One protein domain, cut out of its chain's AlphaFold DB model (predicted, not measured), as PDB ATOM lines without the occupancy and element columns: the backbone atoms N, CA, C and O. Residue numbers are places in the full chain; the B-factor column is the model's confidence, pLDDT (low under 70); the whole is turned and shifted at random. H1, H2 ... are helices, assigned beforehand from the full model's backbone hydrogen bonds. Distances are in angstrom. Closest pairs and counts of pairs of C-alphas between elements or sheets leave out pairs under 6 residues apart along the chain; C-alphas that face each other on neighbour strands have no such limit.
ATOM      1  N   MET A 892      14.676 -57.423 -20.671       76.12
ATOM      2  CA  MET A 892      14.793 -58.350 -21.805       76.12
ATOM      3  C   MET A 892      13.522 -58.375 -22.667       76.12
ATOM      4  O   MET A 892      13.620 -58.407 -23.893       76.12
ATOM      5  N   SER A 893      12.338 -58.297 -22.050       77.00
ATOM      6  CA  SER A 893      11.049 -58.212 -22.753       77.00
ATOM      7  C   SER A 893      10.915 -56.912 -23.559       77.00
ATOM      8  O   SER A 893      10.632 -56.944 -24.758       77.00
ATOM      9  N   MET A 894      11.208 -55.764 -22.939       72.06
ATOM     10  CA  MET A 894      11.179 -54.451 -23.595       72.06
ATOM     11  C   MET A 894      12.198 -54.370 -24.737       72.06
ATOM     12  O   MET A 894      11.853 -53.955 -25.842       72.06
ATOM     13  N   ARG A 895      13.422 -54.864 -24.517       78.31
ATOM     14  CA  ARG A 895      14.469 -54.967 -25.540       78.31
ATOM     15  C   ARG A 895      14.053 -55.860 -26.713       78.31
ATOM     16  O   ARG A 895      14.303 -55.495 -27.860       78.31
ATOM     17  N   ALA A 896      13.406 -56.998 -26.455       80.00
ATOM     18  CA  ALA A 896      12.900 -57.880 -27.507       80.00
ATOM     19  C   ALA A 896      11.786 -57.214 -28.337       80.00
ATOM     20  O   ALA A 896      11.780 -57.345 -29.561       80.00
ATOM     21  N   ALA A 897      10.890 -56.449 -27.704       78.75
ATOM     22  CA  ALA A 897       9.858 -55.678 -28.397       78.75
ATOM     23  C   ALA A 897      10.453 -54.534 -29.247       78.75
ATOM     24  O   ALA A 897      10.099 -54.395 -30.420       78.75
ATOM     25  N   CYS A 898      11.404 -53.771 -28.695       79.00
ATOM     26  CA  CYS A 898      12.193 -52.773 -29.424       79.00
ATOM     27  C   CYS A 898      12.856 -53.376 -30.672       79.00
ATOM     28  O   CYS A 898      12.720 -52.842 -31.774       79.00
ATOM     29  N   GLU A 899      13.533 -54.515 -30.520       82.81
ATOM     30  CA  GLU A 899      14.242 -55.172 -31.619       82.81
ATOM     31  C   GLU A 899      13.285 -55.749 -32.673       82.81
ATOM     32  O   GLU A 899      13.532 -55.614 -33.871       82.81
ATOM     33  N   HIS A 900      12.141 -56.305 -32.263       82.62
ATOM     34  CA  HIS A 900      11.107 -56.740 -33.204       82.62
ATOM     35  C   HIS A 900      10.576 -55.569 -34.049       82.62
ATOM     36  O   HIS A 900      10.401 -55.709 -35.258       82.62
ATOM     37  N   LEU A 901      10.382 -54.390 -33.443       81.50
ATOM     38  CA  LEU A 901       9.983 -53.172 -34.156       81.50
ATOM     39  C   LEU A 901      11.099 -52.609 -35.056       81.50
ATOM     40  O   LEU A 901      10.785 -52.008 -36.086       81.50
ATOM     41  N   ARG A 902      12.385 -52.784 -34.703       85.00
ATOM     42  CA  ARG A 902      13.538 -52.386 -35.542       85.00
ATOM     43  C   ARG A 902      13.618 -53.212 -36.826       85.00
ATOM     44  O   ARG A 902      14.016 -52.685 -37.865       85.00
ATOM     45  N   LEU A 903      13.233 -54.483 -36.744       85.88
ATOM     46  CA  LEU A 903      13.295 -55.463 -37.831       85.88
ATOM     47  C   LEU A 903      11.990 -55.598 -38.628       85.88
ATOM     48  O   LEU A 903      11.911 -56.458 -39.500       85.88
ATOM     49  N   LEU A 904      10.973 -54.781 -38.350       84.06
ATOM     50  CA  LEU A 904       9.686 -54.845 -39.043       84.06
ATOM     51  C   LEU A 904       9.702 -54.034 -40.348       84.06
ATOM     52  O   LEU A 904      10.110 -52.869 -40.339       84.06
ATOM     53  N   ASP A 905       9.231 -54.609 -41.454       83.25
ATOM     54  CA  ASP A 905       8.978 -53.881 -42.704       83.25
ATOM     55  C   ASP A 905       7.591 -53.198 -42.726       83.25
ATOM     56  O   ASP A 905       6.792 -53.321 -41.794       83.25
ATOM     57  N   ASN A 906       7.289 -52.444 -43.794       79.75
ATOM     58  CA  ASN A 906       5.987 -51.775 -43.959       79.75
ATOM     59  C   ASN A 906       4.795 -52.752 -44.075       79.75
ATOM     60  O   ASN A 906       3.659 -52.313 -43.912       79.75
ATOM     61  N   ASN A 907       5.037 -54.037 -44.354       78.69
ATOM     62  CA  ASN A 907       4.013 -55.072 -44.515       78.69
ATOM     63  C   ASN A 907       3.796 -55.882 -43.221       78.69
ATOM     64  O   ASN A 907       2.971 -56.793 -43.205       78.69
ATOM     65  N   GLY A 908       4.524 -55.568 -42.142       75.38
ATOM     66  CA  GLY A 908       4.445 -56.272 -40.860       75.38
ATOM     67  C   GLY A 908       5.321 -57.526 -40.765       75.38
ATOM     68  O   GLY A 908       5.208 -58.260 -39.783       75.38
ATOM     69  N   ASN A 909       6.200 -57.779 -41.738       82.75
ATOM     70  CA  ASN A 909       7.101 -58.932 -41.725       82.75
ATOM     71  C   ASN A 909       8.430 -58.593 -41.042       82.75
ATOM     72  O   ASN A 909       8.904 -57.457 -41.105       82.75
ATOM     73  N   ARG A 910       9.059 -59.591 -40.410       82.06
ATOM     74  CA  ARG A 910      10.379 -59.450 -39.779       82.06
ATOM     75  C   ARG A 910      11.496 -59.785 -40.773       82.06
ATOM     76  O   ARG A 910      11.507 -60.881 -41.326       82.06
ATOM     77  N   VAL A 911      12.456 -58.875 -40.944       83.00
ATOM     78  CA  VAL A 911      13.667 -59.077 -41.765       83.00
ATOM     79  C   VAL A 911      14.895 -59.458 -40.920       83.00
ATOM     80  O   VAL A 911      14.834 -59.503 -39.688       83.00
ATOM     81  N   SER A 912      16.022 -59.747 -41.578       83.69
ATOM     82  CA  SER A 912      17.291 -60.083 -40.922       83.69
ATOM     83  C   SER A 912      17.952 -58.876 -40.244       83.69
ATOM     84  O   SER A 912      17.787 -57.728 -40.654       83.69
ATOM     85  N   GLU A 913      18.777 -59.133 -39.225       79.75
ATOM     86  CA  GLU A 913      19.426 -58.077 -38.428       79.75
ATOM     87  C   GLU A 913      20.350 -57.150 -39.231       79.75
ATOM     88  O   GLU A 913      20.519 -55.987 -38.856       79.75
ATOM     89  N   SER A 914      20.874 -57.648 -40.356       76.31
ATOM     90  CA  SER A 914      21.670 -56.927 -41.357       76.31
ATOM     91  C   SER A 914      20.886 -55.897 -42.184       76.31
ATOM     92  O   SER A 914      21.489 -54.968 -42.720       76.31
ATOM     93  N   GLU A 915      19.562 -56.032 -42.302       76.81
ATOM     94  CA  GLU A 915      18.710 -55.082 -43.033       76.81
ATOM     95  C   GLU A 915      18.157 -53.962 -42.135       76.81
ATOM     96  O   GLU A 915      17.722 -52.923 -42.639       76.81
ATOM     97  N   GLY A 916      18.196 -54.155 -40.811       77.00
ATOM     98  CA  GLY A 916      17.706 -53.204 -39.814       77.00
ATOM     99  C   GLY A 916      18.555 -51.931 -39.676       77.00
ATOM    100  O   GLY A 916      19.742 -51.900 -39.997       77.00
ATOM    101  N   GLY A 917      17.932 -50.863 -39.168       78.88
ATOM    102  CA  GLY A 917      18.602 -49.588 -38.862       78.88
ATOM    103  C   GLY A 917      19.413 -49.603 -37.561       78.88
ATOM    104  O   GLY A 917      19.603 -50.651 -36.948       78.88
ATOM    105  N   GLY A 918      19.875 -48.436 -37.109       74.81
ATOM    106  CA  GLY A 918      20.571 -48.305 -35.822       74.81
ATOM    107  C   GLY A 918      19.684 -48.635 -34.611       74.81
ATOM    108  O   GLY A 918      18.457 -48.615 -34.701       74.81
ATOM    109  N   GLN A 919      20.320 -48.934 -33.476       72.31
ATOM    110  CA  GLN A 919      19.681 -49.201 -32.179       72.31
ATOM    111  C   GLN A 919      19.935 -48.045 -31.199       72.31
ATOM    112  O   GLN A 919      20.976 -47.386 -31.262       72.31
ATOM    113  N   GLY A 920      19.009 -47.836 -30.260       67.69
ATOM    114  CA  GLY A 920      19.180 -46.928 -29.124       67.69
ATOM    115  C   GLY A 920      19.510 -45.490 -29.560       67.69
ATOM    116  O   GLY A 920      18.752 -44.920 -30.349       67.69
ATOM    117  N   PRO A 921      20.632 -44.888 -29.104       57.88
ATOM    118  CA  PRO A 921      21.035 -43.533 -29.501       57.88
ATOM    119  C   PRO A 921      21.128 -43.320 -31.021       57.88
ATOM    120  O   PRO A 921      20.791 -42.245 -31.516       57.88
ATOM    121  N   ASP A 922      21.515 -44.359 -31.766       66.56
ATOM    122  CA  ASP A 922      21.731 -44.319 -33.217       66.56
ATOM    123  C   ASP A 922      20.472 -44.672 -34.035       66.56
ATOM    124  O   ASP A 922      20.564 -44.892 -35.245       66.56
ATOM    125  N   ALA A 923      19.275 -44.701 -33.430       68.19
ATOM    126  CA  ALA A 923      18.022 -45.081 -34.104       68.19
ATOM    127  C   ALA A 923      17.728 -44.300 -35.408       68.19
ATOM    128  O   ALA A 923      17.003 -44.785 -36.276       68.19
ATOM    129  N   GLY A 924      18.309 -43.109 -35.597       68.12
ATOM    130  CA  GLY A 924      18.237 -42.348 -36.854       68.12
ATOM    131  C   GLY A 924      18.922 -43.005 -38.064       68.12
ATOM    132  O   GLY A 924      18.589 -42.664 -39.202       68.12
ATOM    133  N   ARG A 925      19.855 -43.940 -37.852       78.25
ATOM    134  CA  ARG A 925      20.619 -44.610 -38.913       78.25
ATOM    135  C   ARG A 925      19.736 -45.592 -39.688       78.25
ATOM    136  O   ARG A 925      19.101 -46.467 -39.102       78.25
ATOM    137  N   LEU A 926      19.711 -45.461 -41.014       78.50
ATOM    138  CA  LEU A 926      18.982 -46.371 -41.901       78.50
ATOM    139  C   LEU A 926      19.789 -47.652 -42.163       78.50
ATOM    140  O   LEU A 926      21.019 -47.612 -42.199       78.50
ATOM    141  N   GLY A 927      19.081 -48.769 -42.341       75.38
ATOM    142  CA  GLY A 927      19.656 -50.048 -42.768       75.38
ATOM    143  C   GLY A 927      19.719 -50.172 -44.293       75.38
ATOM    144  O   GLY A 927      19.381 -49.229 -45.014       75.38
ATOM    145  N   ALA A 928      20.110 -51.347 -44.799       74.31
ATOM    146  CA  ALA A 928      20.297 -51.588 -46.237       74.31
ATOM    147  C   ALA A 928      19.039 -51.291 -47.083       74.31
ATOM    148  O   ALA A 928      19.149 -50.776 -48.192       74.31
ATOM    149  N   ARG A 929      17.839 -51.530 -46.531       71.19
ATOM    150  CA  ARG A 929      16.538 -51.231 -47.165       71.19
ATOM    151  C   ARG A 929      15.987 -49.829 -46.852       71.19
ATOM    152  O   ARG A 929      14.786 -49.567 -46.947       71.19
ATOM    153  N   GLY A 930      16.854 -48.896 -46.458       74.50
ATOM    154  CA  GLY A 930      16.510 -47.485 -46.306       74.50
ATOM    155  C   GLY A 930      15.416 -47.228 -45.263       74.50
ATOM    156  O   GLY A 930      15.560 -47.571 -44.090       74.50
ATOM    157  N   ARG A 931      14.334 -46.550 -45.674       73.62
ATOM    158  CA  ARG A 931      13.260 -46.093 -44.770       73.62
ATOM    159  C   ARG A 931      12.150 -47.122 -44.515       73.62
ATOM    160  O   ARG A 931      11.329 -46.860 -43.638       73.62
ATOM    161  N   GLU A 932      12.122 -48.243 -45.235       74.12
ATOM    162  CA  GLU A 932      11.047 -49.247 -45.150       74.12
ATOM    163  C   GLU A 932      11.109 -50.067 -43.858       74.12
ATOM    164  O   GLU A 932      10.132 -50.143 -43.117       74.12
ATOM    165  N   VAL A 933      12.282 -50.636 -43.568       80.38
ATOM    166  CA  VAL A 933      12.534 -51.482 -42.393       80.38
ATOM    167  C   VAL A 933      12.746 -50.615 -41.156       80.38
ATOM    168  O   VAL A 933      13.478 -49.623 -41.207       80.38
ATOM    169  N   GLY A 934      12.131 -50.969 -40.029       77.00
ATOM    170  CA  GLY A 934      12.282 -50.280 -38.745       77.00
ATOM    171  C   GLY A 934      11.546 -48.943 -38.657       77.00
ATOM    172  O   GLY A 934      11.903 -48.092 -37.839       77.00
ATOM    173  N   ARG A 935      10.542 -48.711 -39.515       77.88
ATOM    174  CA  ARG A 935       9.788 -47.447 -39.566       77.88
ATOM    175  C   ARG A 935       9.115 -47.120 -38.230       77.88
ATOM    176  O   ARG A 935       9.280 -46.005 -37.742       77.88
ATOM    177  N   LEU A 936       8.409 -48.083 -37.632       74.31
ATOM    178  CA  LEU A 936       7.699 -47.890 -36.361       74.31
ATOM    179  C   LEU A 936       8.666 -47.627 -35.198       74.31
ATOM    180  O   LEU A 936       8.459 -46.677 -34.446       74.31
ATOM    181  N   TYR A 937       9.766 -48.386 -35.115       79.25
ATOM    182  CA  TYR A 937      10.844 -48.153 -34.146       79.25
ATOM    183  C   TYR A 937      11.397 -46.725 -34.246       79.25
ATOM    184  O   TYR A 937      11.434 -45.996 -33.257       79.25
ATOM    185  N   ARG A 938      11.731 -46.262 -35.459       77.94
ATOM    186  CA  ARG A 938      12.189 -44.880 -35.674       77.94
ATOM    187  C   ARG A 938      11.145 -43.834 -35.296       77.94
ATOM    188  O   ARG A 938      11.514 -42.813 -34.724       77.94
ATOM    189  N   SER A 939       9.865 -44.065 -35.582       70.06
ATOM    190  CA  SER A 939       8.789 -43.157 -35.169       70.06
ATOM    191  C   SER A 939       8.664 -43.063 -33.644       70.06
ATOM    192  O   SER A 939       8.566 -41.951 -33.127       70.06
ATOM    193  N   ALA A 940       8.740 -44.186 -32.922       67.69
ATOM    194  CA  ALA A 940       8.669 -44.217 -31.459       67.69
ATOM    195  C   ALA A 940       9.895 -43.575 -30.779       67.69
ATOM    196  O   ALA A 940       9.746 -42.832 -29.806       67.69
ATOM    197  N   MET A 941      11.098 -43.813 -31.317       70.31
ATOM    198  CA  MET A 941      12.352 -43.288 -30.761       70.31
ATOM    199  C   MET A 941      12.581 -41.805 -31.093       70.31
ATOM    200  O   MET A 941      12.965 -41.029 -30.222       70.31
ATOM    201  N   LEU A 942      12.330 -41.382 -32.340       68.75
ATOM    202  CA  LEU A 942      12.678 -40.035 -32.827       68.75
ATOM    203  C   LEU A 942      11.521 -39.025 -32.755       68.75
ATOM    204  O   LEU A 942      11.768 -37.822 -32.807       68.75
ATOM    205  N   LYS A 943      10.265 -39.498 -32.706       60.47
ATOM    206  CA  LYS A 943       9.006 -38.734 -32.528       60.47
ATOM    207  C   LYS A 943       8.744 -37.519 -33.429       60.47
ATOM    208  O   LYS A 943       7.792 -36.770 -33.196       60.47
ATOM    209  N   ARG A 944       9.534 -37.308 -34.484       57.00
ATOM    210  CA  ARG A 944       9.305 -36.232 -35.461       57.00
ATOM    211  C   ARG A 944       7.926 -36.408 -36.109       57.00
ATOM    212  O   ARG A 944       7.693 -37.407 -36.781       57.00
ATOM    213  N   GLY A 945       7.035 -35.438 -35.899       55.22
ATOM    214  CA  GLY A 945       5.668 -35.432 -36.441       55.22
ATOM    215  C   GLY A 945       4.604 -36.178 -35.618       55.22
ATOM    216  O   GLY A 945       3.470 -36.261 -36.074       55.22
ATOM    217  N   VAL A 946       4.930 -36.706 -34.429       53.62
ATOM    218  CA  VAL A 946       3.940 -37.385 -33.557       53.62
ATOM    219  C   VAL A 946       3.073 -36.378 -32.785       53.62
ATOM    220  O   VAL A 946       1.880 -36.599 -32.580       53.62
ATOM    221  N   TRP A 947       3.652 -35.239 -32.396       52.19
ATOM    222  CA  TRP A 947       2.947 -34.164 -31.693       52.19
ATOM    223  C   TRP A 947       1.969 -33.439 -32.627       52.19
ATOM    224  O   TRP A 947       2.362 -32.539 -33.366       52.19
ATOM    225  N   GLY A 948       0.700 -33.856 -32.588       52.25
ATOM    226  CA  GLY A 948      -0.406 -33.253 -33.342       52.25
ATOM    227  C   GLY A 948      -1.416 -34.246 -33.928       52.25
ATOM    228  O   GLY A 948      -2.482 -33.818 -34.353       52.25
ATOM    229  N   SER A 949      -1.110 -35.550 -33.957       51.94
ATOM    230  CA  SER A 949      -1.953 -36.572 -34.613       51.94
ATOM    231  C   SER A 949      -2.272 -37.811 -33.763       51.94
ATOM    232  O   SER A 949      -3.083 -38.636 -34.176       51.94
ATOM    233  N   VAL A 950      -1.669 -37.941 -32.578       44.22
ATOM    234  CA  VAL A 950      -1.897 -39.040 -31.623       44.22
ATOM    235  C   VAL A 950      -1.978 -38.450 -30.203       44.22
ATOM    236  O   VAL A 950      -1.243 -37.495 -29.928       44.22
ATOM    237  N   PRO A 951      -2.833 -38.973 -29.298       47.78
ATOM    238  CA  PRO A 951      -2.907 -38.516 -27.908       47.78
ATOM    239  C   PRO A 951      -1.572 -38.562 -27.142       47.78
ATOM    240  O   PRO A 951      -0.675 -39.358 -27.442       47.78
ATOM    241  N   VAL A 952      -1.457 -37.703 -26.122       47.03
ATOM    242  CA  VAL A 952      -0.240 -37.455 -25.319       47.03
ATOM    243  C   VAL A 952       0.290 -38.727 -24.652       47.03
ATOM    244  O   VAL A 952       1.498 -38.879 -24.467       47.03
ATOM    245  N   GLU A 953      -0.602 -39.654 -24.324       47.59
ATOM    246  CA  GLU A 953      -0.342 -40.930 -23.657       47.59
ATOM    247  C   GLU A 953       0.655 -41.800 -24.442       47.59
ATOM    248  O   GLU A 953       1.561 -42.394 -23.852       47.59
ATOM    249  N   TYR A 954       0.571 -41.789 -25.778       45.03
ATOM    250  CA  TYR A 954       1.510 -42.478 -26.675       45.03
ATOM    251  C   TYR A 954       2.792 -41.666 -26.950       45.03
ATOM    252  O   TYR A 954       3.728 -42.159 -27.577       45.03
ATOM    253  N   GLY A 955       2.872 -40.428 -26.454       47.25
ATOM    254  CA  GLY A 955       4.008 -39.517 -26.611       47.25
ATOM    255  C   GLY A 955       5.188 -39.770 -25.662       47.25
ATOM    256  O   GLY A 955       6.189 -39.047 -25.734       47.25
TER     257      GLY A 955
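What this domain is: This is residues 892 to 955 of the 974 residues of the protein "Class II aaRS and biotin synthetase" of Stemphylium lycopersici (UniProt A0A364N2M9). A fold with little regular structure: helix H1 meets the shorter H2 in a steep corner near H1's last residues, the long looped stretch of residues 903 to 934 spreads out around that corner, and a tail with residues 948 to 953 sticks out beyond H2, reaching the tiny H3. The 64 printed residues hold three named helices, H1, H2, H3 in that order, and no named strand; the class is all helix, with only 23 residues in named elements. The whole is compact, with a radius of gyration of the C-alphas of 11.7 A and spans of 33 by 27 by 24 A.

How they stand to each other: H1, residues 892 to 902, touches H2, residues 935 to 942, opposite ways at a steep tilt of 63 degrees; their closest C-alphas, of Leu 901 and Tyr 937, are 5.1 A apart. H3, residues 952 to 955, is apart from H1, and only just apart from H2, at 8.2 A. In H1 and H2 every O i to N i+4 pair is within hydrogen-bond range; H3 is too short for one.

Where its parts are: H1 runs 15.0 A from C-alpha 892 at (14.793, -58.350, -21.805). H2 spans 10.4 A, and H3 4.9 A to C-alpha 955 at (4.008, -39.517, -26.611).

The domain as a whole: The C-alphas of Ser 914 and Pro 951 are the two farthest apart, 33.5 A. The printed part has no cut. The H1 to H2 link is long, 32 residues. Confidence is under 70 at residues 920 to 924, 940 and 942 to 955.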